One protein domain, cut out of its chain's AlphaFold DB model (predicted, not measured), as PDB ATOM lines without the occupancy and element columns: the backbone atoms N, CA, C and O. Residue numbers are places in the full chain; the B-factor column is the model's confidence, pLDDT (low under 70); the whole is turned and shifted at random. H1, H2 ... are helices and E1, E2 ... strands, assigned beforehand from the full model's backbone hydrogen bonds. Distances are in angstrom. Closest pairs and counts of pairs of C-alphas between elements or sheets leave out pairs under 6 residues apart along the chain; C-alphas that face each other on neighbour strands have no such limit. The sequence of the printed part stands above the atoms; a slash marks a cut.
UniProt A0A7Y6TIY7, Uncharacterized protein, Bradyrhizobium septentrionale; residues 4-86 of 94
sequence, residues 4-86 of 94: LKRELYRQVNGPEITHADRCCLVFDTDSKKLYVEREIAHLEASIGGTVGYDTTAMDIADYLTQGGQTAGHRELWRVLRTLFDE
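What this domain is: This is residues 4 to 86 of the 94 residues of an uncharacterized protein of Bradyrhizobium septentrionale (UniProt A0A7Y6TIY7). A long, twisted sheet of four strands, E1 to E4, has two helices off one end of its strands: H1 follows E4 directly, and H2 sticks out with residues 78 to 85. The printed part, 83 residues of mixed class, runs E1 E2 E3 E4 H1 H2; the sheet is a meander in that strand order, each strand the antiparallel neighbour of the one before. It is loose, with a radius of gyration of the C-alphas of 16.2 A, spanning 51 by 27 by 24 A.

How they stand to each other: E1, residues 4 to 12, bends by 59 degrees at residue 8 and forms a hairpin with E2, residues 20 to 28; N 6 and O 25, 2.9 A apart, are within hydrogen-bond range. E2 and E3, residues 33 to 43, form a hairpin, with N 24 and O 37 at 2.9 A. E3 and E4, residues 51 to 59, form another, with N 38 and O 56 at 2.8 A. H1, residues 60 to 65, only grazes the sheet; its closest C-alphas to E3 are those of Ile 60 and Tyr 35, 5.3 A. H2, residues 71 to 85, is not on the sheet. It is close to but not clearly touching H1, the closest C-alphas being Leu 64 and His 73, 6.3 A, at a steep tilt of 55 degrees, opposite ways. In H1 and H2 every O i to N i+4 pair is within hydrogen-bond range.

Where its parts are: E1 begins at C-alpha 4 (33.270, 0.454, 88.354). E3 measures 30.6 A from first to last C-alpha. H2 measures 20.8 A and ends at C-alpha 85 (33.233, -7.111, 69.277).

The domain as a whole: The farthest C-alphas, Ile 47 and Glu 86, are 53.5 A apart. The printed part has no cut and no long link. pLDDT is under 70 at residues 13 to 19, 42 to 53 and 85 to 86.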
ATOM      1  N   LEU A   4      32.566  -0.240  89.426       89.25
ATOM      2  CA  LEU A   4      33.270   0.454  88.354       89.25
ATOM      3  C   LEU A   4      32.310   1.487  87.768       89.25
ATOM      4  O   LEU A   4      31.315   1.121  87.142       89.25
ATOM      5  N   LYS A   5      32.587   2.773  87.999       90.75
ATOM      6  CA  LYS A   5      31.739   3.882  87.545       90.75
ATOM      7  C   LYS A   5      32.438   4.696  86.463       90.75
ATOM      8  O   LYS A   5      33.599   5.075  86.618       90.75
ATOM      9  N   ARG A   6      31.714   5.004  85.390       87.62
ATOM     10  CA  ARG A   6      32.140   5.940  84.344       87.62
ATOM     11  C   ARG A   6      31.068   7.000  84.143       87.62
ATOM     12  O   ARG A   6      29.931   6.667  83.821       87.62
ATOM     13  N   GLU A   7      31.434   8.266  84.312       88.19
ATOM     14  CA  GLU A   7      30.527   9.383  84.040       88.19
ATOM     15  C   GLU A   7      30.194   9.427  82.539       88.19
ATOM     16  O   GLU A   7      31.086   9.363  81.688       88.19
ATOM     17  N   LEU A   8      28.900   9.485  82.227       83.25
ATOM     18  CA  LEU A   8      28.368   9.640  80.871       83.25
ATOM     19  C   LEU A   8      27.981  11.091  80.597       83.25
ATOM     20  O   LEU A   8      28.128  11.578  79.478       83.25
ATOM     21  N   TYR A   9      27.440  11.756  81.615       82.69
ATOM     22  CA  TYR A   9      26.902  13.099  81.506       82.69
ATOM     23  C   TYR A   9      26.942  13.810  82.853       82.69
ATOM     24  O   TYR A   9      26.663  13.201  83.889       82.69
ATOM     25  N   ARG A  10      27.217  15.114  82.811       84.69
ATOM     26  CA  ARG A  10      27.122  16.012  83.955       84.69
ATOM     27  C   ARG A  10      26.570  17.362  83.514       84.69
ATOM     28  O   ARG A  10      27.129  17.999  82.623       84.69
ATOM     29  N   GLN A  11      25.515  17.816  84.181       81.25
ATOM     30  CA  GLN A  11      24.952  19.153  84.013       81.25
ATOM     31  C   GLN A  11      25.065  19.914  85.320       81.25
ATOM     32  O   GLN A  11      24.511  19.475  86.319       81.25
ATOM     33  N   VAL A  12      25.760  21.049  85.323       78.25
ATOM     34  CA  VAL A  12      25.812  21.933  86.495       78.25
ATOM     35  C   VAL A  12      24.612  22.870  86.450       78.25
ATOM     36  O   VAL A  12      24.432  23.607  85.481       78.25
ATOM     37  N   ASN A  13      23.794  22.829  87.497       66.25
ATOM     38  CA  ASN A  13      22.584  23.625  87.625       66.25
ATOM     39  C   ASN A  13      22.808  24.690  88.711       66.25
ATOM     40  O   ASN A  13      22.632  24.418  89.893       66.25
ATOM     41  N   GLY A  14      23.198  25.903  88.309       65.62
ATOM     42  CA  GLY A  14      23.377  27.050  89.210       65.62
ATOM     43  C   GLY A  14      24.819  27.578  89.299       65.62
ATOM     44  O   GLY A  14      25.715  27.059  88.636       65.62
ATOM     45  N   PRO A  15      25.046  28.649  90.086       60.78
ATOM     46  CA  PRO A  15      26.353  29.302  90.217       60.78
ATOM     47  C   PRO A  15      27.375  28.476  91.016       60.78
ATOM     48  O   PRO A  15      28.568  28.773  90.971       60.78
ATOM     49  N   GLU A  16      26.932  27.435  91.723       57.16
ATOM     50  CA  GLU A  16      27.778  26.578  92.550       57.16
ATOM     51  C   GLU A  16      27.934  25.180  91.927       57.16
ATOM     52  O   GLU A  16      26.972  24.526  91.528       57.16
ATOM     53  N   ILE A  17      29.177  24.695  91.875       57.69
ATOM     54  CA  ILE A  17      29.590  23.421  91.247       57.69
ATOM     55  C   ILE A  17      29.043  22.178  91.997       57.69
ATOM     56  O   ILE A  17      29.217  21.035  91.555       57.69
ATOM     57  N   THR A  18      28.405  22.400  93.147       59.22
ATOM     58  CA  THR A  18      27.819  21.419  94.074       59.22
ATOM     59  C   THR A  18      26.490  20.843  93.592       59.22
ATOM     60  O   THR A  18      26.164  19.709  93.944       59.22
ATOM     61  N   HIS A  19      25.761  21.561  92.736       65.12
ATOM     62  CA  HIS A  19      24.480  21.117  92.191       65.12
ATOM     63  C   HIS A  19      24.665  20.632  90.762       65.12
ATOM     64  O   HIS A  19      24.734  21.430  89.825       65.12
ATOM     65  N   ALA A  20      24.786  19.319  90.582       73.38
ATOM     66  CA  ALA A  20      24.882  18.762  89.248       73.38
ATOM     67  C   ALA A  20      24.061  17.491  89.096       73.38
ATOM     68  O   ALA A  20      24.240  16.556  89.872       73.38
ATOM     69  N   ASP A  21      23.244  17.456  88.048       81.88
ATOM     70  CA  ASP A  21      22.656  16.215  87.568       81.88
ATOM     71  C   ASP A  21      23.767  15.391  86.921       81.88
ATOM     72  O   ASP A  21      24.538  15.904  86.100       81.88
ATOM     73  N   ARG A  22      23.864  14.116  87.291       86.12
ATOM     74  CA  ARG A  22      24.906  13.210  86.801       86.12
ATOM     75  C   ARG A  22      24.287  11.920  86.310       86.12
ATOM     76  O   ARG A  22      23.403  11.362  86.953       86.12
ATOM     77  N   CYS A  23      24.796  11.421  85.192       85.94
ATOM     78  CA  CYS A  23      24.522  10.065  84.739       85.94
ATOM     79  C   CYS A  23      25.831   9.285  84.705       85.94
ATOM     80  O   CYS A  23      26.801   9.723  84.082       85.94
ATOM     81  N   CYS A  24      25.849   8.114  85.330       88.31
ATOM     82  CA  CYS A  24      26.992   7.209  85.339       88.31
ATOM     83  C   CYS A  24      26.600   5.852  84.759       88.31
ATOM     84  O   CYS A  24      25.545   5.313  85.083       88.31
ATOM     85  N   LEU A  25      27.482   5.274  83.947       89.00
ATOM     86  CA  LEU A  25      27.463   3.847  83.660       89.00
ATOM     87  C   LEU A  25      28.147   3.127  84.818       89.00
ATOM     88  O   LEU A  25      29.276   3.475  85.178       89.00
ATOM     89  N   VAL A  26      27.476   2.132  85.387       90.25
ATOM     90  CA  VAL A  26      27.960   1.390  86.548       90.25
ATOM     91  C   VAL A  26      27.992  -0.095  86.240       90.25
ATOM     92  O   VAL A  26      26.992  -0.671  85.815       90.25
ATOM     93  N   PHE A  27      29.152  -0.708  86.469       88.44
ATOM     94  CA  PHE A  27      29.292  -2.156  86.545       88.44
ATOM     95  C   PHE A  27      29.480  -2.562  88.005       88.44
ATOM     96  O   PHE A  27      30.507  -2.253  88.621       88.44
ATOM     97  N   ASP A  28      28.476  -3.240  88.555       91.38
ATOM     98  CA  ASP A  28      28.561  -3.881  89.862       91.38
ATOM     99  C   ASP A  28      29.223  -5.248  89.695       91.38
ATOM    100  O   ASP A  28      28.653  -6.165  89.100       91.38
ATOM    101  N   THR A  29      30.447  -5.382  90.211       88.12
ATOM    102  CA  THR A  29      31.229  -6.616  90.084       88.12
ATOM    103  C   THR A  29      30.650  -7.773  90.888       88.12
ATOM    104  O   THR A  29      30.887  -8.929  90.535       88.12
ATOM    105  N   ASP A  30      29.917  -7.475  91.962       90.88
ATOM    106  CA  ASP A  30      29.402  -8.480  92.889       90.88
ATOM    107  C   ASP A  30      28.154  -9.136  92.279       90.88
ATOM    108  O   ASP A  30      28.064 -10.364  92.207       90.88
ATOM    109  N   SER A  31      27.226  -8.326  91.752       89.94
ATOM    110  CA  SER A  31      26.019  -8.819  91.066       89.94
ATOM    111  C   SER A  31      26.204  -9.075  89.565       89.94
ATOM    112  O   SER A  31      25.341  -9.695  88.940       89.94
ATOM    113  N   LYS A  32      27.335  -8.644  88.988       87.56
ATOM    114  CA  LYS A  32      27.658  -8.698  87.548       87.56
ATOM    115  C   LYS A  32      26.638  -7.961  86.677       87.56
ATOM    116  O   LYS A  32      26.354  -8.388  85.557       87.56
ATOM    117  N   LYS A  33      26.092  -6.857  87.186       88.00
ATOM    118  CA  LYS A  33      25.083  -6.045  86.499       88.00
ATOM    119  C   LYS A  33      25.687  -4.781  85.913       88.00
ATOM    120  O   LYS A  33      26.488  -4.110  86.560       88.00
ATOM    121  N   LEU A  34      25.262  -4.453  84.694       87.31
ATOM    122  CA  LEU A  34      25.575  -3.195  84.027       87.31
ATOM    123  C   LEU A  34      24.309  -2.337  83.986       87.31
ATOM    124  O   LEU A  34      23.300  -2.739  83.406       87.31
ATOM    125  N   TYR A  35      24.358  -1.164  84.605       88.19
ATOM    126  CA  TYR A  35      23.200  -0.288  84.738       88.19
ATOM    127  C   TYR A  35      23.598   1.185  84.655       88.19
ATOM    128  O   TYR A  35      24.768   1.544  84.808       88.19
ATOM    129  N   VAL A  36      22.624   2.045  84.367       86.25
ATOM    130  CA  VAL A  36      22.812   3.501  84.381       86.25
ATOM    131  C   VAL A  36      22.249   4.049  85.684       86.25
ATOM    132  O   VAL A  36      21.075   3.830  85.975       86.25
ATOM    133  N   GLU A  37      23.071   4.763  86.451       89.44
ATOM    134  CA  GLU A  37      22.636   5.571  87.594       89.44
ATOM    135  C   GLU A  37      22.419   7.009  87.133       89.44
ATOM    136  O   GLU A  37      23.304   7.596  86.505       89.44
ATOM    137  N   ARG A  38      21.263   7.585  87.462       84.69
ATOM    138  CA  ARG A  38      21.002   9.020  87.345       84.69
ATOM    139  C   ARG A  38      20.833   9.606  88.735       84.69
ATOM    140  O   ARG A  38      19.917   9.212  89.449       84.69
ATOM    141  N   GLU A  39      21.698  10.549  89.068       84.44
ATOM    142  CA  GLU A  39      21.639  11.370  90.272       84.44
ATOM    143  C   GLU A  39      21.102  12.751  89.882       84.44
ATOM    144  O   GLU A  39      21.639  13.394  88.975       84.44
ATOM    145  N   ILE A  40      20.020  13.188  90.524       79.25
ATOM    146  CA  ILE A  40      19.406  14.504  90.304       79.25
ATOM    147  C   ILE A  40      19.616  15.329  91.563       79.25
ATOM    148  O   ILE A  40      19.214  14.909  92.649       79.25
ATOM    149  N   ALA A  41      20.228  16.502  91.417       74.31
ATOM    150  CA  ALA A  41      20.392  17.418  92.537       74.31
ATOM    151  C   ALA A  41      19.087  18.201  92.738       74.31
ATOM    152  O   ALA A  41      18.772  19.110  91.968       74.31
ATOM    153  N   HIS A  42      18.337  17.871  93.787       67.06
ATOM    154  CA  HIS A  42      17.162  18.632  94.195       67.06
ATOM    155  C   HIS A  42      17.554  19.647  95.275       67.06
ATOM    156  O   HIS A  42      17.992  19.294  96.371       67.06
ATOM    157  N   LEU A  43      17.408  20.936  94.960       60.25
ATOM    158  CA  LEU A  43      17.495  21.996  95.961       60.25
ATOM    159  C   LEU A  43      16.142  22.091  96.673       60.25
ATOM    160  O   LEU A  43      15.187  22.637  96.119       60.25
ATOM    161  N   GLU A  44      16.052  21.572  97.896       54.78
ATOM    162  CA  GLU A  44      14.894  21.853  98.736       54.78
ATOM    163  C   GLU A  44      15.014  23.270  99.300       54.78
ATOM    164  O   GLU A  44      15.919  23.588 100.074       54.78
ATOM    165  N   ALA A  45      14.070  24.136  98.929       52.84
ATOM    166  CA  ALA A  45      13.925  25.474  99.493       52.84
ATOM    167  C   ALA A  45      13.334  25.408 100.917       52.84
ATOM    168  O   ALA A  45      12.256  25.933 101.184       52.84
ATOM    169  N   SER A  46      14.015  24.731 101.840       51.62
ATOM    170  CA  SER A  46      13.773  24.872 103.277       51.62
ATOM    171  C   SER A  46      14.858  25.763 103.889       51.62
ATOM    172  O   SER A  46      15.927  25.952 103.309       51.62
ATOM    173  N   ILE A  47      14.571  26.348 105.056       51.44
ATOM    174  CA  ILE A  47      15.304  27.455 105.714       51.44
ATOM    175  C   ILE A  47      16.790  27.120 106.054       51.44
ATOM    176  O   ILE A  47      17.493  27.932 106.643       51.44
ATOM    177  N   GLY A  48      17.314  25.962 105.637       57.88
ATOM    178  CA  GLY A  48      18.705  25.533 105.818       57.88
ATOM    179  C   GLY A  48      19.458  25.088 104.553       57.88
ATOM    180  O   GLY A  48      20.559  24.569 104.698       57.88
ATOM    181  N   GLY A  49      18.908  25.247 103.339       54.09
ATOM    182  CA  GLY A  49      19.651  25.032 102.078       54.09
ATOM    183  C   GLY A  49      20.261  23.633 101.900       54.09
ATOM    184  O   GLY A  49      21.369  23.499 101.387       54.09
ATOM    185  N   THR A  50      19.582  22.584 102.368       53.31
ATOM    186  CA  THR A  50      20.088  21.207 102.261       53.31
ATOM    187  C   THR A  50      19.844  20.657 100.853       53.31
ATOM    188  O   THR A  50      18.741  20.764 100.320       53.31
ATOM    189  N   VAL A  51      20.881  20.083 100.238       57.84
ATOM    190  CA  VAL A  51      20.802  19.463  98.907       57.84
ATOM    191  C   VAL A  51      20.386  18.006  99.062       57.84
ATOM    192  O   VAL A  51      21.097  17.233  99.705       57.84
ATOM    193  N   GLY A  52      19.240  17.638  98.491       58.38
ATOM    194  CA  GLY A  52      18.811  16.249  98.356       58.38
ATOM    195  C   GLY A  52      19.283  15.666  97.024       58.38
ATOM    196  O   GLY A  52      19.378  16.386  96.028       58.38
ATOM    197  N   TYR A  53      19.569  14.366  96.998       63.03
ATOM    198  CA  TYR A  53      19.943  13.651  95.779       63.03
ATOM    199  C   TYR A  53      19.002  12.472  95.567       63.03
ATOM    200  O   TYR A  53      18.957  11.560  96.392       63.03
ATOM    201  N   ASP A  54      18.295  12.472  94.438       70.81
ATOM    202  CA  ASP A  54      17.505  11.320  94.012       70.81
ATOM    203  C   ASP A  54      18.330  10.475  93.050       70.81
ATOM    204  O   ASP A  54      18.789  10.959  92.013       70.81
ATOM    205  N   THR A  55      18.520   9.198  93.395       74.62
ATOM    206  CA  THR A  55      19.212   8.228  92.542       74.62
ATOM    207  C   THR A  55      18.209   7.260  91.937       74.62
ATOM    208  O   THR A  55      17.519   6.537  92.652       74.62
ATOM    209  N   THR A  56      18.147   7.209  90.609       80.88
ATOM    210  CA  THR A  56      17.405   6.177  89.870       80.88
ATOM    211  C   THR A  56      18.386   5.292  89.113       80.88
ATOM    212  O   THR A  56      19.326   5.798  88.503       80.88
ATOM    213  N   ALA A  57      18.160   3.978  89.128       82.25
ATOM    214  CA  ALA A  57      18.958   3.004  88.391       82.25
ATOM    215  C   ALA A  57      18.105   2.284  87.340       82.25
ATOM    216  O   ALA A  57      16.968   1.901  87.619       82.25
ATOM    217  N   MET A  58      18.664   2.071  86.150       82.50
ATOM    218  CA  MET A  58      18.054   1.246  85.104       82.50
ATOM    219  C   MET A  58      19.030   0.153  84.667       82.50
ATOM    220  O   MET A  58      20.087   0.455  84.109       82.50
ATOM    221  N   ASP A  59      18.666  -1.107  84.912       85.06
ATOM    222  CA  ASP A  59      19.416  -2.276  84.450       85.06
ATOM    223  C   ASP A  59      19.276  -2.422  82.926       85.06
ATOM    224  O   ASP A  59      18.177  -2.374  82.366       85.06
ATOM    225  N   ILE A  60      20.416  -2.540  82.241       83.06
ATOM    226  CA  ILE A  60      20.464  -2.580  80.777       83.06
ATOM    227  C   ILE A  60      19.899  -3.896  80.238       83.06
ATOM    228  O   ILE A  60      19.256  -3.890  79.187       83.06
ATOM    229  N   ALA A  61      20.112  -5.013  80.937       82.69
ATOM    230  CA  ALA A  61      19.546  -6.296  80.538       82.69
ATOM    231  C   ALA A  61      18.024  -6.271  80.705       82.69
ATOM    232  O   ALA A  61      17.312  -6.648  79.774       82.69
ATOM    233  N   ASP A  62      17.532  -5.735  81.824       85.69
ATOM    234  CA  ASP A  62      16.091  -5.575  82.037       85.69
ATOM    235  C   ASP A  62      15.480  -4.699  80.937       85.69
ATOM    236  O   ASP A  62      14.503  -5.110  80.312       85.69
ATOM    237  N   TYR A  63      16.093  -3.551  80.618       82.69
ATOM    238  CA  TYR A  63      15.641  -2.681  79.527       82.69
ATOM    239  C   TYR A  63      15.572  -3.419  78.185       82.69
ATOM    240  O   TYR A  63      14.550  -3.351  77.513       82.69
ATOM    241  N   LEU A  64      16.605  -4.185  77.814       80.88
ATOM    242  CA  LEU A  64      16.627  -4.943  76.555       80.88
ATOM    243  C   LEU A  64      15.547  -6.034  76.469       80.88
ATOM    244  O   LEU A  64      15.196  -6.452  75.363       80.88
ATOM    245  N   THR A  65      15.037  -6.509  77.608       82.00
ATOM    246  CA  THR A  65      13.971  -7.523  77.670       82.00
ATOM    247  C   THR A  65      12.561  -6.935  77.725       82.00
ATOM    248  O   THR A  65      11.590  -7.674  77.537       82.00
ATOM    249  N   GLN A  66      12.416  -5.621  77.937       82.00
ATOM    250  CA  GLN A  66      11.117  -4.957  77.876       82.00
ATOM    251  C   GLN A  66      10.598  -5.001  76.432       82.00
ATOM    252  O   GLN A  66      11.294  -4.660  75.479       82.00
ATOM    253  N   GLY A  67       9.372  -5.493  76.244       70.12
ATOM    254  CA  GLY A  67       8.802  -5.691  74.913       70.12
ATOM    255  C   GLY A  67       8.759  -4.399  74.085       70.12
ATOM    256  O   GLY A  67       8.324  -3.356  74.562       70.12
ATOM    257  N   GLY A  68       9.153  -4.500  72.812       70.69
ATOM    258  CA  GLY A  68       9.089  -3.417  71.829       70.69
ATOM    259  C   GLY A  68      10.459  -3.073  71.249       70.69
ATOM    260  O   GLY A  68      11.318  -2.530  71.929       70.69
ATOM    261  N   GLN A  69      10.667  -3.324  69.953       71.38
ATOM    262  CA  GLN A  69      11.891  -2.908  69.260       71.38
ATOM    263  C   GLN A  69      11.890  -1.403  68.965       71.38
ATOM    264  O   GLN A  69      11.713  -0.966  67.821       71.38
ATOM    265  N   THR A  70      12.085  -0.589  70.001       83.69
ATOM    266  CA  THR A  70      12.240   0.858  69.825       83.69
ATOM    267  C   THR A  70      13.586   1.174  69.160       83.69
ATOM    268  O   THR A  70      14.516   0.362  69.158       83.69
ATOM    269  N   ALA A  71      13.721   2.377  68.594       81.94
ATOM    270  CA  ALA A  71      15.010   2.848  68.083       81.94
ATOM    271  C   ALA A  71      16.105   2.829  69.171       81.94
ATOM    272  O   ALA A  71      17.250   2.507  68.869       81.94
ATOM    273  N   GLY A  72      15.724   3.078  70.432       80.12
ATOM    274  CA  GLY A  72      16.615   2.995  71.590       80.12
ATOM    275  C   GLY A  72      17.175   1.590  71.821       80.12
ATOM    276  O   GLY A  72      18.379   1.449  72.009       80.12
ATOM    277  N   HIS A  73      16.349   0.543  71.706       82.56
ATOM    278  CA  HIS A  73      16.812  -0.847  71.829       82.56
ATOM    279  C   HIS A  73      17.862  -1.197  70.771       82.56
ATOM    280  O   HIS A  73      18.897  -1.778  71.089       82.56
ATOM    281  N   ARG A  74      17.612  -0.824  69.506       82.38
ATOM    282  CA  ARG A  74      18.540  -1.113  68.400       82.38
ATOM    283  C   ARG A  74      19.876  -0.403  68.572       82.38
ATOM    284  O   ARG A  74      20.917  -1.016  68.353       82.38
ATOM    285  N   GLU A  75      19.844   0.868  68.958       84.12
ATOM    286  CA  GLU A  75      21.066   1.650  69.117       84.12
ATOM    287  C   GLU A  75      21.883   1.185  70.325       84.12
ATOM    288  O   GLU A  75      23.092   0.994  70.209       84.12
ATOM    289  N   LEU A  76      21.228   0.890  71.452       81.81
ATOM    290  CA  LEU A  76      21.901   0.330  72.621       81.81
ATOM    291  C   LEU A  76      22.553  -1.019  72.301       81.81
ATOM    292  O   LEU A  76      23.716  -1.239  72.633       81.81
ATOM    293  N   TRP A  77      21.841  -1.898  71.593       79.38
ATOM    294  CA  TRP A  77      22.395  -3.175  71.148       79.38
ATOM    295  C   TRP A  77      23.611  -2.996  70.232       79.38
ATOM    296  O   TRP A  77      24.606  -3.703  70.388       79.38
ATOM    297  N   ARG A  78      23.570  -2.029  69.307       82.38
ATOM    298  CA  ARG A  78      24.700  -1.700  68.424       82.38
ATOM    299  C   ARG A  78      25.926  -1.262  69.224       82.38
ATOM    300  O   ARG A  78      27.011  -1.779  68.979       82.38
ATOM    301  N   VAL A  79      25.747  -0.356  70.188       79.31
ATOM    302  CA  VAL A  79      26.828   0.131  71.059       79.31
ATOM    303  C   VAL A  79      27.430  -1.008  71.877       79.31
ATOM    304  O   VAL A  79      28.649  -1.162  71.889       79.31
ATOM    305  N   LEU A  80      26.596  -1.839  72.511       78.12
ATOM    306  CA  LEU A  80      27.071  -2.994  73.277       78.12
ATOM    307  C   LEU A  80      27.858  -3.954  72.386       78.12
ATOM    308  O   LEU A  80      28.955  -4.355  72.760       78.12
ATOM    309  N   ARG A  81      27.356  -4.269  71.184       78.25
ATOM    310  CA  ARG A  81      28.106  -5.091  70.231       78.25
ATOM    311  C   ARG A  81      29.463  -4.480  69.931       78.25
ATOM    312  O   ARG A  81      30.438  -5.178  70.117       78.25
ATOM    313  N   THR A  82      29.556  -3.199  69.575       78.75
ATOM    314  CA  THR A  82      30.852  -2.549  69.311       78.75
ATOM    315  C   THR A  82      31.817  -2.647  70.494       78.75
ATOM    316  O   THR A  82      32.978  -2.974  70.285       78.75
ATOM    317  N   LEU A  83      31.347  -2.432  71.727       73.50
ATOM    318  CA  LEU A  83      32.190  -2.515  72.926       73.50
ATOM    319  C   LEU A  83      32.716  -3.931  73.208       73.50
ATOM    320  O   LEU A  83      33.764  -4.079  73.831       73.50
ATOM    321  N   PHE A  84      31.993  -4.967  72.776       72.25
ATOM    322  CA  PHE A  84      32.353  -6.366  73.016       72.25
ATOM    323  C   PHE A  84      32.882  -7.104  71.764       72.25
ATOM    324  O   PHE A  84      33.449  -8.185  71.915       72.25
ATOM    325  N   ASP A  85      32.752  -6.540  70.554       68.31
ATOM    326  CA  ASP A  85      33.233  -7.111  69.277       68.31
ATOM    327  C   ASP A  85      34.709  -6.791  68.975       68.31
ATOM    328  O   ASP A  85      35.265  -7.360  68.032       68.31
ATOM    329  N   GLU A  86      35.388  -5.952  69.773       54.62
ATOM    330  CA  GLU A  86      36.800  -5.549  69.570       54.62
ATOM    331  C   GLU A  86      37.819  -6.716  69.592       54.62
ATOM    332  O   GLU A  86      39.022  -6.505  69.461       54.62
TER     333      GLU A  86